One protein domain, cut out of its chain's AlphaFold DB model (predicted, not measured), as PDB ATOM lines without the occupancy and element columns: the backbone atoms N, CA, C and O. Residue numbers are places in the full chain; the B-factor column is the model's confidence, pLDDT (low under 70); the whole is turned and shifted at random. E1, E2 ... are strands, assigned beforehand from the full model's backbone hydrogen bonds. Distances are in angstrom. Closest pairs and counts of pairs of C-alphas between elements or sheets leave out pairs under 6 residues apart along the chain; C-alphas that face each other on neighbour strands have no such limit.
ATOM      1  N   LYS A   7     274.536 282.758 250.497       80.56
ATOM      2  CA  LYS A   7     275.350 282.433 251.686       80.56
ATOM      3  C   LYS A   7     274.513 282.166 252.922       80.56
ATOM      4  O   LYS A   7     274.902 281.379 253.779       80.56
ATOM      5  N   LYS A   8     273.382 282.857 253.030       84.56
ATOM      6  CA  LYS A   8     272.491 282.755 254.177       84.56
ATOM      7  C   LYS A   8     271.080 282.443 253.725       84.56
ATOM      8  O   LYS A   8     270.642 282.933 252.686       84.56
ATOM      9  N   ILE A   9     270.373 281.644 254.510       85.00
ATOM     10  CA  ILE A   9     268.964 281.326 254.289       85.00
ATOM     11  C   ILE A   9     268.229 281.491 255.610       85.00
ATOM     12  O   ILE A   9     268.581 280.868 256.607       85.00
ATOM     13  N   ALA A  10     267.197 282.325 255.605       86.69
ATOM     14  CA  ALA A  10     266.311 282.513 256.739       86.69
ATOM     15  C   ALA A  10     265.037 281.683 256.559       86.69
ATOM     16  O   ALA A  10     264.457 281.639 255.470       86.69
ATOM     17  N   ILE A  11     264.597 281.033 257.634       84.88
ATOM     18  CA  ILE A  11     263.435 280.145 257.666       84.88
ATOM     19  C   ILE A  11     262.566 280.518 258.866       84.88
ATOM     20  O   ILE A  11     263.037 280.540 260.001       84.88
ATOM     21  N   ILE A  12     261.287 280.792 258.614       84.44
ATOM     22  CA  ILE A  12     260.266 280.951 259.651       84.44
ATOM     23  C   ILE A  12     259.440 279.675 259.729       84.44
ATOM     24  O   ILE A  12     258.858 279.251 258.731       84.44
ATOM     25  N   PHE A  13     259.305 279.123 260.929       76.94
ATOM     26  CA  PHE A  13     258.456 277.974 261.221       76.94
ATOM     27  C   PHE A  13     257.141 278.392 261.900       76.94
ATOM     28  O   PHE A  13     257.088 279.377 262.629       76.94
ATOM     29  N   ASN A  14     256.064 277.632 261.703       70.25
ATOM     30  CA  ASN A  14     254.802 277.817 262.433       70.25
ATOM     31  C   ASN A  14     254.915 277.341 263.890       70.25
ATOM     32  O   ASN A  14     254.304 277.918 264.789       70.25
ATOM     33  N   THR A  15     255.741 276.323 264.129       67.12
ATOM     34  CA  THR A  15     256.006 275.756 265.455       67.12
ATOM     35  C   THR A  15     257.507 275.766 265.701       67.12
ATOM     36  O   THR A  15     258.262 275.346 264.832       67.12
ATOM     37  N   THR A  16     257.932 276.213 266.883       74.62
ATOM     38  CA  THR A  16     259.344 276.347 267.262       74.62
ATOM     39  C   THR A  16     260.085 275.000 267.210       74.62
ATOM     40  O   THR A  16     259.790 274.118 268.027       74.62
ATOM     41  N   PRO A  17     261.057 274.829 266.298       70.00
ATOM     42  CA  PRO A  17     262.005 273.722 266.316       70.00
ATOM     43  C   PRO A  17     262.929 273.783 267.533       70.00
ATOM     44  O   PRO A  17     263.171 274.847 268.102       70.00
ATOM     45  N   ASN A  18     263.520 272.648 267.890       70.81
ATOM     46  CA  ASN A  18     264.618 272.607 268.840       70.81
ATOM     47  C   ASN A  18     265.922 273.042 268.148       70.81
ATOM     48  O   ASN A  18     266.476 272.312 267.323       70.81
ATOM     49  N   SER A  19     266.439 274.213 268.519       68.88
ATOM     50  CA  SER A  19     267.662 274.798 267.954       68.88
ATOM     51  C   SER A  19     268.898 273.905 268.078       68.88
ATOM     52  O   SER A  19     269.751 273.927 267.198       68.88
ATOM     53  N   ALA A  20     268.973 273.036 269.091       68.31
ATOM     54  CA  ALA A  20     270.109 272.134 269.297       68.31
ATOM     55  C   ALA A  20     270.139 270.920 268.345       68.31
ATOM     56  O   ALA A  20     271.043 270.089 268.427       68.31
ATOM     57  N   THR A  21     269.128 270.772 267.486       66.31
ATOM     58  CA  THR A  21     268.903 269.549 266.700       66.31
ATOM     59  C   THR A  21     269.057 269.726 265.199       66.31
ATOM     60  O   THR A  21     268.843 268.775 264.447       66.31
ATOM     61  N   PHE A  22     269.432 270.926 264.761       72.44
ATOM     62  CA  PHE A  22     269.580 271.208 263.347       72.44
ATOM     63  C   PHE A  22     270.728 270.416 262.723       72.44
ATOM     64  O   PHE A  22     271.808 270.272 263.296       72.44
ATOM     65  N   THR A  23     270.480 269.925 261.516       69.25
ATOM     66  CA  THR A  23     271.450 269.230 260.674       69.25
ATOM     67  C   THR A  23     271.359 269.781 259.258       69.25
ATOM     68  O   THR A  23     270.270 270.090 258.774       69.25
ATOM     69  N   LEU A  24     272.516 269.931 258.615       71.88
ATOM     70  CA  LEU A  24     272.650 270.452 257.260       71.88
ATOM     71  C   LEU A  24     273.444 269.445 256.428       71.88
ATOM     72  O   LEU A  24     274.422 268.877 256.913       71.88
ATOM     73  N   ASN A  25     273.060 269.245 255.168       77.69
ATOM     74  CA  ASN A  25     273.849 268.448 254.217       77.69
ATOM     75  C   ASN A  25     275.039 269.225 253.611       77.69
ATOM     76  O   ASN A  25     275.833 268.654 252.865       77.69
ATOM     77  N   LYS A  26     275.156 270.524 253.905       78.81
ATOM     78  CA  LYS A  26     276.252 271.405 253.487       78.81
ATOM     79  C   LYS A  26     276.887 272.049 254.733       78.81
ATOM     80  O   LYS A  26     276.151 272.335 255.679       78.81
ATOM     81  N   PRO A  27     278.214 272.286 254.756       80.19
ATOM     82  CA  PRO A  27     278.890 272.926 255.886       80.19
ATOM     83  C   PRO A  27     278.317 274.315 256.183       80.19
ATOM     84  O   PRO A  27     278.135 275.130 255.271       80.19
ATOM     85  N   GLY A  28     278.000 274.564 257.450       85.56
ATOM     86  CA  GLY A  28     277.396 275.807 257.896       85.56
ATOM     87  C   GLY A  28     276.929 275.751 259.345       85.56
ATOM     88  O   GLY A  28     277.032 274.732 260.030       85.56
ATOM     89  N   THR A  29     276.380 276.867 259.805       85.00
ATOM     90  CA  THR A  29     275.850 277.054 261.157       85.00
ATOM     91  C   THR A  29     274.381 277.451 261.106       85.00
ATOM     92  O   THR A  29     273.942 278.119 260.170       85.00
ATOM     93  N   VAL A  30     273.612 277.034 262.112       85.62
ATOM     94  CA  VAL A  30     272.215 277.443 262.280       85.62
ATOM     95  C   VAL A  30     272.094 278.254 263.557       85.62
ATOM     96  O   VAL A  30     272.390 277.756 264.640       85.62
ATOM     97  N   ASN A  31     271.626 279.487 263.419       86.25
ATOM     98  CA  ASN A  31     271.391 280.399 264.522       86.25
ATOM     99  C   ASN A  31     269.892 280.636 264.674       86.25
ATOM    100  O   ASN A  31     269.190 280.944 263.711       86.25
ATOM    101  N   GLN A  32     269.397 280.506 265.899       86.62
ATOM    102  CA  GLN A  32     268.038 280.902 266.227       86.62
ATOM    103  C   GLN A  32     268.010 282.419 266.437       86.62
ATOM    104  O   GLN A  32     268.613 282.920 267.382       86.62
ATOM    105  N   VAL A  33     267.338 283.139 265.540       85.69
ATOM    106  CA  VAL A  33     267.222 284.607 265.587       85.69
ATOM    107  C   VAL A  33     266.017 285.021 266.430       85.69
ATOM    108  O   VAL A  33     266.083 286.000 267.165       85.69
ATOM    109  N   ASP A  34     264.932 284.249 266.354       83.69
ATOM    110  CA  ASP A  34     263.720 284.428 267.156       83.69
ATOM    111  C   ASP A  34     263.095 283.055 267.467       83.69
ATOM    112  O   ASP A  34     263.528 282.018 266.959       83.69
ATOM    113  N   LYS A  35     262.030 283.019 268.271       79.44
ATOM    114  CA  LYS A  35     261.272 281.819 268.640       79.44
ATOM    115  C   LYS A  35     260.974 280.922 267.437       79.44
ATOM    116  O   LYS A  35     261.110 279.711 267.538       79.44
ATOM    117  N   ASN A  36     260.602 281.502 266.302       82.94
ATOM    118  CA  ASN A  36     260.246 280.760 265.093       82.94
ATOM    119  C   ASN A  36     261.135 281.078 263.885       82.94
ATOM    120  O   ASN A  36     260.936 280.469 262.838       82.94
ATOM    121  N   LEU A  37     262.086 282.006 264.011       86.50
ATOM    122  CA  LEU A  37     262.963 282.443 262.925       86.50
ATOM    123  C   LEU A  37     264.370 281.887 263.126       86.50
ATOM    124  O   LEU A  37     265.014 282.136 264.145       86.50
ATOM    125  N   PHE A  38     264.855 281.178 262.117       87.31
ATOM    126  CA  PHE A  38     266.171 280.560 262.102       87.31
ATOM    127  C   PHE A  38     266.944 281.046 260.887       87.31
ATOM    128  O   PHE A  38     266.390 281.141 259.793       87.31
ATOM    129  N   GLU A  39     268.224 281.335 261.079       88.75
ATOM    130  CA  GLU A  39     269.143 281.723 260.019       88.75
ATOM    131  C   GLU A  39     270.221 280.654 259.862       88.75
ATOM    132  O   GLU A  39     270.928 280.306 260.806       88.75
ATOM    133  N   ILE A  40     270.347 280.142 258.647       87.69
ATOM    134  CA  ILE A  40     271.385 279.208 258.238       87.69
ATOM    135  C   ILE A  40     272.464 280.018 257.537       87.69
ATOM    136  O   ILE A  40     272.175 280.670 256.539       87.69
ATOM    137  N   THR A  41     273.694 279.967 258.035       88.44
ATOM    138  CA  THR A  41     274.866 280.557 257.380       88.44
ATOM    139  C   THR A  41     275.748 279.438 256.855       88.44
ATOM    140  O   THR A  41     276.255 278.642 257.638       88.44
ATOM    141  N   LEU A  42     275.922 279.372 255.541       85.88
ATOM    142  CA  LEU A  42     276.745 278.365 254.880       85.88
ATOM    143  C   LEU A  42     278.195 278.837 254.797       85.88
ATOM    144  O   LEU A  42     278.465 280.017 254.548       85.88
ATOM    145  N   ASP A  43     279.127 277.902 254.970       83.94
ATOM    146  CA  ASP A  43     280.563 278.195 254.891       83.94
ATOM    147  C   ASP A  43     280.956 278.560 253.454       83.94
ATOM    148  O   ASP A  43     281.761 279.465 253.223       83.94
ATOM    149  N   ASN A  44     280.317 277.894 252.488       81.94
ATOM    150  CA  ASN A  44     280.469 278.123 251.059       81.94
ATOM    151  C   ASN A  44     279.138 278.534 250.431       81.94
ATOM    152  O   ASN A  44     278.062 278.129 250.870       81.94
ATOM    153  N   TYR A  45     279.223 279.315 249.364       81.38
ATOM    154  CA  TYR A  45     278.059 279.775 248.623       81.38
ATOM    155  C   TYR A  45     277.391 278.653 247.815       81.38
ATOM    156  O   TYR A  45     278.082 277.887 247.141       81.38
ATOM    157  N   LEU A  46     276.054 278.605 247.826       74.88
ATOM    158  CA  LEU A  46     275.288 277.663 247.000       74.88
ATOM    159  C   LEU A  46     275.363 278.032 245.520       74.88
ATOM    160  O   LEU A  46     275.179 279.198 245.154       74.88
ATOM    161  N   GLN A  47     275.568 277.014 244.689       75.19
ATOM    162  CA  GLN A  47     275.460 277.094 243.235       75.19
ATOM    163  C   GLN A  47     274.013 276.832 242.773       75.19
ATOM    164  O   GLN A  47     273.249 276.203 243.507       75.19
ATOM    165  N   PRO A  48     273.607 277.250 241.557       62.22
ATOM    166  CA  PRO A  48     272.231 277.086 241.063       62.22
ATOM    167  C   PRO A  48     271.681 275.649 241.059       62.22
ATOM    168  O   PRO A  48     270.468 275.462 241.094       62.22
ATOM    169  N   THR A  49     272.550 274.638 241.012       68.50
ATOM    170  CA  THR A  49     272.186 273.211 241.033       68.50
ATOM    171  C   THR A  49     272.321 272.563 242.413       68.50
ATOM    172  O   THR A  49     271.985 271.389 242.577       68.50
ATOM    173  N   ASP A  50     272.812 273.295 243.418       68.44
ATOM    174  CA  ASP A  50     272.974 272.758 244.763       68.44
ATOM    175  C   ASP A  50     271.629 272.613 245.476       68.44
ATOM    176  O   ASP A  50     270.769 273.491 245.446       68.44
ATOM    177  N   THR A  51     271.486 271.508 246.204       72.50
ATOM    178  CA  THR A  51     270.348 271.275 247.097       72.50
ATOM    179  C   THR A  51     270.800 271.418 248.548       72.50
ATOM    180  O   THR A  51     271.725 270.723 248.979       72.50
ATOM    181  N   LEU A  52     270.145 272.299 249.309       68.81
ATOM    182  CA  LEU A  52     270.309 272.401 250.760       68.81
ATOM    183  C   LEU A  52     269.187 271.622 251.457       68.81
ATOM    184  O   LEU A  52     268.012 271.935 251.287       68.81
ATOM    185  N   LEU A  53     269.568 270.641 252.268       70.56
ATOM    186  CA  LEU A  53     268.680 269.879 253.138       70.56
ATOM    187  C   LEU A  53     268.879 270.343 254.578       70.56
ATOM    188  O   LEU A  53     270.013 270.455 255.049       70.56
ATOM    189  N   VAL A  54     267.766 270.603 255.263       67.88
ATOM    190  CA  VAL A  54     267.730 271.110 256.636       67.88
ATOM    191  C   VAL A  54     266.851 270.179 257.462       67.88
ATOM    192  O   VAL A  54     265.639 270.146 257.267       67.88
ATOM    193  N   GLY A  55     267.452 269.427 258.379       63.41
ATOM    194  CA  GLY A  55     266.738 268.550 259.312       63.41
ATOM    195  C   GLY A  55     266.723 269.129 260.723       63.41
ATOM    196  O   GLY A  55     267.709 269.733 261.135       63.41
ATOM    197  N   PHE A  56     265.636 268.948 261.475       67.94
ATOM    198  CA  PHE A  56     265.497 269.384 262.871       67.94
ATOM    199  C   PHE A  56     264.428 268.551 263.598       67.94
ATOM    200  O   PHE A  56     263.594 267.910 262.963       67.94
ATOM    201  N   TYR A  57     264.415 268.598 264.933       57.28
ATOM    202  CA  TYR A  57     263.390 267.971 265.777       57.28
ATOM    203  C   TYR A  57     262.555 269.018 266.524       57.28
ATOM    204  O   TYR A  57     262.981 270.158 266.717       57.28
ATOM    205  N   THR A  58     261.377 268.630 267.010       55.56
ATOM    206  CA  THR A  58     260.558 269.427 267.936       55.56
ATOM    207  C   THR A  58     260.472 268.805 269.316       55.56
ATOM    208  O   THR A  58     260.571 267.597 269.487       55.56
ATOM    209  N   LEU A  59     260.211 269.648 270.318       50.72
ATOM    210  CA  LEU A  59     259.955 269.211 271.696       50.72
ATOM    211  C   LEU A  59     258.542 268.638 271.899       50.72
ATOM    212  O   LEU A  59     258.285 267.974 272.897       50.72
ATOM    213  N   LYS A  60     257.606 268.930 270.987       45.59
ATOM    214  CA  LYS A  60     256.225 268.427 271.010       45.59
ATOM    215  C   LYS A  60     255.950 267.669 269.710       45.59
ATOM    216  O   LYS A  60     256.409 268.147 268.669       45.59
ATOM    217  N   PRO A  61     255.166 266.574 269.727       46.09
ATOM    218  CA  PRO A  61     254.792 265.801 268.539       46.09
ATOM    219  C   PRO A  61     253.725 266.545 267.719       46.09
ATOM    220  O   PRO A  61     252.645 266.039 267.439       46.09
ATOM    221  N   LYS A  62     254.000 267.809 267.404       46.25
ATOM    222  CA  LYS A  62     253.211 268.640 266.509       46.25
ATOM    223  C   LYS A  62     253.991 268.779 265.219       46.25
ATOM    224  O   LYS A  62     255.183 269.080 265.256       46.25
ATOM    225  N   LEU A  63     253.290 268.589 264.110       47.97
ATOM    226  CA  LEU A  63     253.829 268.847 262.789       47.97
ATOM    227  C   LEU A  63     254.336 270.298 262.746       47.97
ATOM    228  O   LEU A  63     253.632 271.235 263.138       47.97
ATOM    229  N   VAL A  64     255.590 270.478 262.350       58.00
ATOM    230  CA  VAL A  64     256.133 271.811 262.077       58.00
ATOM    231  C   VAL A  64     255.817 272.124 260.639       58.00
ATOM    232  O   VAL A  64     255.890 271.249 259.797       58.00
ATOM    233  N   LEU A  65     255.476 273.368 260.346       60.00
ATOM    234  CA  LEU A  65     255.348 273.840 258.975       60.00
ATOM    235  C   LEU A  65     256.328 274.987 258.779       60.00
ATOM    236  O   LEU A  65     256.533 275.778 259.701       60.00
ATOM    237  N   VAL A  66     256.935 275.085 257.600       68.44
ATOM    238  CA  VAL A  66     257.695 276.279 257.213       68.44
ATOM    239  C   VAL A  66     256.691 277.314 256.720       68.44
ATOM    240  O   VAL A  66     256.026 277.101 255.713       68.44
ATOM    241  N   LYS A  67     256.580 278.437 257.430       71.38
ATOM    242  CA  LYS A  67     255.692 279.546 257.066       71.38
ATOM    243  C   LYS A  67     256.231 280.285 255.846       71.38
ATOM    244  O   LYS A  67     255.507 280.540 254.889       71.38
ATOM    245  N   LYS A  68     257.505 280.678 255.909       80.19
ATOM    246  CA  LYS A  68     258.202 281.466 254.882       80.19
ATOM    247  C   LYS A  68     259.688 281.144 254.930       80.19
ATOM    248  O   LYS A  68     260.222 280.891 256.006       80.19
ATOM    249  N   TRP A  69     260.359 281.238 253.792       82.69
ATOM    250  CA  TRP A  69     261.818 281.239 253.741       82.69
ATOM    251  C   TRP A  69     262.318 282.246 252.709       82.69
ATOM    252  O   TRP A  69     261.576 282.651 251.810       82.69
ATOM    253  N   TRP A  70     263.561 282.688 252.858       82.06
ATOM    254  CA  TRP A  70     264.218 283.532 251.867       82.06
ATOM    255  C   TRP A  70     265.740 283.404 251.943       82.06
ATOM    256  O   TRP A  70     266.294 283.262 253.035       82.06
ATOM    257  N   PRO A  71     266.433 283.460 250.796       82.75
ATOM    258  CA  PRO A  71     267.877 283.604 250.774       82.75
ATOM    259  C   PRO A  71     268.275 285.051 251.081       82.75
ATOM    260  O   PRO A  71     267.549 285.991 250.758       82.75
ATOM    261  N   THR A  72     269.462 285.231 251.640       76.44
ATOM    262  CA  THR A  72     270.138 286.523 251.718       76.44
ATOM    263  C   THR A  72     271.375 286.451 250.832       76.44
ATOM    264  O   THR A  72     272.220 285.557 250.969       76.44
ATOM    265  N   TYR A  73     271.448 287.389 249.900       72.81
ATOM    266  CA  TYR A  73     272.613 287.654 249.064       72.81
ATOM    267  C   TYR A  73     273.446 288.739 249.748       72.81
ATOM    268  O   TYR A  73     272.884 289.467 250.558       72.81
ATOM    269  N   GLN A  74     274.744 288.837 249.430       60.62
ATOM    270  CA  GLN A  74     275.750 289.681 250.112       60.62
ATOM    271  C   GLN A  74     275.186 290.884 250.894       60.62
ATOM    272  O   GLN A  74     275.385 290.913 252.103       60.62
ATOM    273  N   ASP A  75     274.401 291.763 250.251       57.84
ATOM    274  CA  ASP A  75     273.773 292.932 250.894       57.84
ATOM    275  C   ASP A  75     272.262 293.089 250.611       57.84
ATOM    276  O   ASP A  75     271.694 294.169 250.778       57.84
ATOM    277  N   SER A  76     271.577 292.032 250.156       59.44
ATOM    278  CA  SER A  76     270.139 292.092 249.848       59.44
ATOM    279  C   SER A  76     269.362 290.883 250.362       59.44
ATOM    280  O   SER A  76     269.761 289.725 250.216       59.44
ATOM    281  N   ILE A  77     268.207 291.168 250.964       69.81
ATOM    282  CA  ILE A  77     267.248 290.154 251.394       69.81
ATOM    283  C   ILE A  77     266.462 289.712 250.159       69.81
ATOM    284  O   ILE A  77     265.812 290.523 249.500       69.81
ATOM    285  N   GLY A  78     266.533 288.423 249.839       67.81
ATOM    286  CA  GLY A  78     265.750 287.833 248.766       67.81
ATOM    287  C   GLY A  78     264.251 287.888 249.054       67.81
ATOM    288  O   GLY A  78     263.800 288.070 250.185       67.81
ATOM    289  N   VAL A  79     263.454 287.696 248.006       71.69
ATOM    290  CA  VAL A  79     261.992 287.668 248.123       71.69
ATOM    291  C   VAL A  79     261.571 286.581 249.114       71.69
ATOM    292  O   VAL A  79     262.003 285.433 248.989       71.69
ATOM    293  N   LYS A  80     260.708 286.932 250.076       76.50
ATOM    294  CA  LYS A  80     260.068 285.967 250.981       76.50
ATOM    295  C   LYS A  80     259.191 285.034 250.169       76.50
ATOM    296  O   LYS A  80     258.172 285.455 249.630       76.50
ATOM    297  N   ARG A  81     259.580 283.766 250.102       66.94
ATOM    298  CA  ARG A  81     258.835 282.742 249.379       66.94
ATOM    299  C   ARG A  81     257.944 281.993 250.372       66.94
ATOM    300  O   ARG A  81     258.474 281.403 251.322       66.94
ATOM    301  N   PRO A  82     256.607 282.009 250.203       58.00
ATOM    302  CA  PRO A  82     255.793 280.916 250.718       58.00
ATOM    303  C   PRO A  82     256.226 279.649 249.974       58.00
ATOM    304  O   PRO A  82     256.635 279.717 248.813       58.00
ATOM    305  N   THR A  83     256.240 278.502 250.642       50.59
ATOM    306  CA  THR A  83     256.750 277.278 250.025       50.59
ATOM    307  C   THR A  83     255.719 276.170 250.010       50.59
ATOM    308  O   THR A  83     255.258 275.726 251.053       50.59
ATOM    309  N   ASN A  84     255.468 275.691 248.794       43.91
ATOM    310  CA  ASN A  84     254.951 274.362 248.470       43.91
ATOM    311  C   ASN A  84     256.117 273.477 247.951       43.91
ATOM    312  O   ASN A  84     255.919 272.340 247.543       43.91
ATOM    313  N   LEU A  85     257.334 274.048 247.896       38.84
ATOM    314  CA  LEU A  85     258.558 273.536 247.266       38.84
ATOM    315  C   LEU A  85     259.496 272.829 248.254       38.84
ATOM    316  O   LEU A  85     260.560 272.354 247.860       38.84
ATOM    317  N   VAL A  86     259.113 272.724 249.529       40.28
ATOM    318  CA  VAL A  86     259.656 271.663 250.379       40.28
ATOM    319  C   VAL A  86     258.971 270.392 249.895       40.28
ATOM    320  O   VAL A  86     257.823 270.141 250.261       40.28
ATOM    321  N   LYS A  87     259.641 269.620 249.026       41.19
ATOM    322  CA  LYS A  87     259.238 268.228 248.785       41.19
ATOM    323  C   LYS A  87     259.089 267.584 250.160       41.19
ATOM    324  O   LYS A  87     259.982 267.712 250.993       41.19
ATOM    325  N   PHE A  88     257.905 267.040 250.396       41.19
ATOM    326  CA  PHE A  88     257.424 266.551 251.675       41.19
ATOM    327  C   PHE A  88     258.515 265.885 252.520       41.19
ATOM    328  O   PHE A  88     259.220 265.005 252.050       41.19
TER     329      PHE A  88
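Overview. This is residues 7 to 88 of the 412 residues of the protein "T9SS type A sorting domain-containing protein" of Ignavibacteria bacterium (UniProt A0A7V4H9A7). With little regular structure, this is one twisted sheet of four strands, with long loops, residues 14 to 27 and 47 to 65, over one face. Residues 23 to 24 pair with 54 to 55 there, antiparallel. The 82 printed residues have no named helix and strands E1 to E4, in sheet order E2, E3, E1, E4, antiparallel; 30 residues are in these strands, class all strand. It is compact, radius of gyration of the C-alphas 12.4 A, spanning 35 by 24 by 24 A.

Along the chain. E1, residues 7 to 13, runs 19.9 A from C-alpha 7 at (275.350, 282.433, 251.686). E2 is residues 28 to 32, 13.5 A. E3, residues 37 to 46, 20.7 A, bends by 97 degrees at residue 43. E4, residues 66 to 73, 20.5 A, ends at (272.613, 287.654, 249.064).

Arrangement. E2 and E3 form a hairpin, N 29 to O 41 at 2.8 A. E3 neighbours E1, N 9 to O 40 at 2.9 A. E1 neighbours E4, N 10 to O 70 at 2.9 A. E2 and E4 are apart.

Size, cuts and confidence. The printed part has no cut. Links E1 to E2 and E3 to E4 are long. Mean pLDDT of the printed part is 70.9, with residues 54 to 66 and 81 to 88 among those under 70.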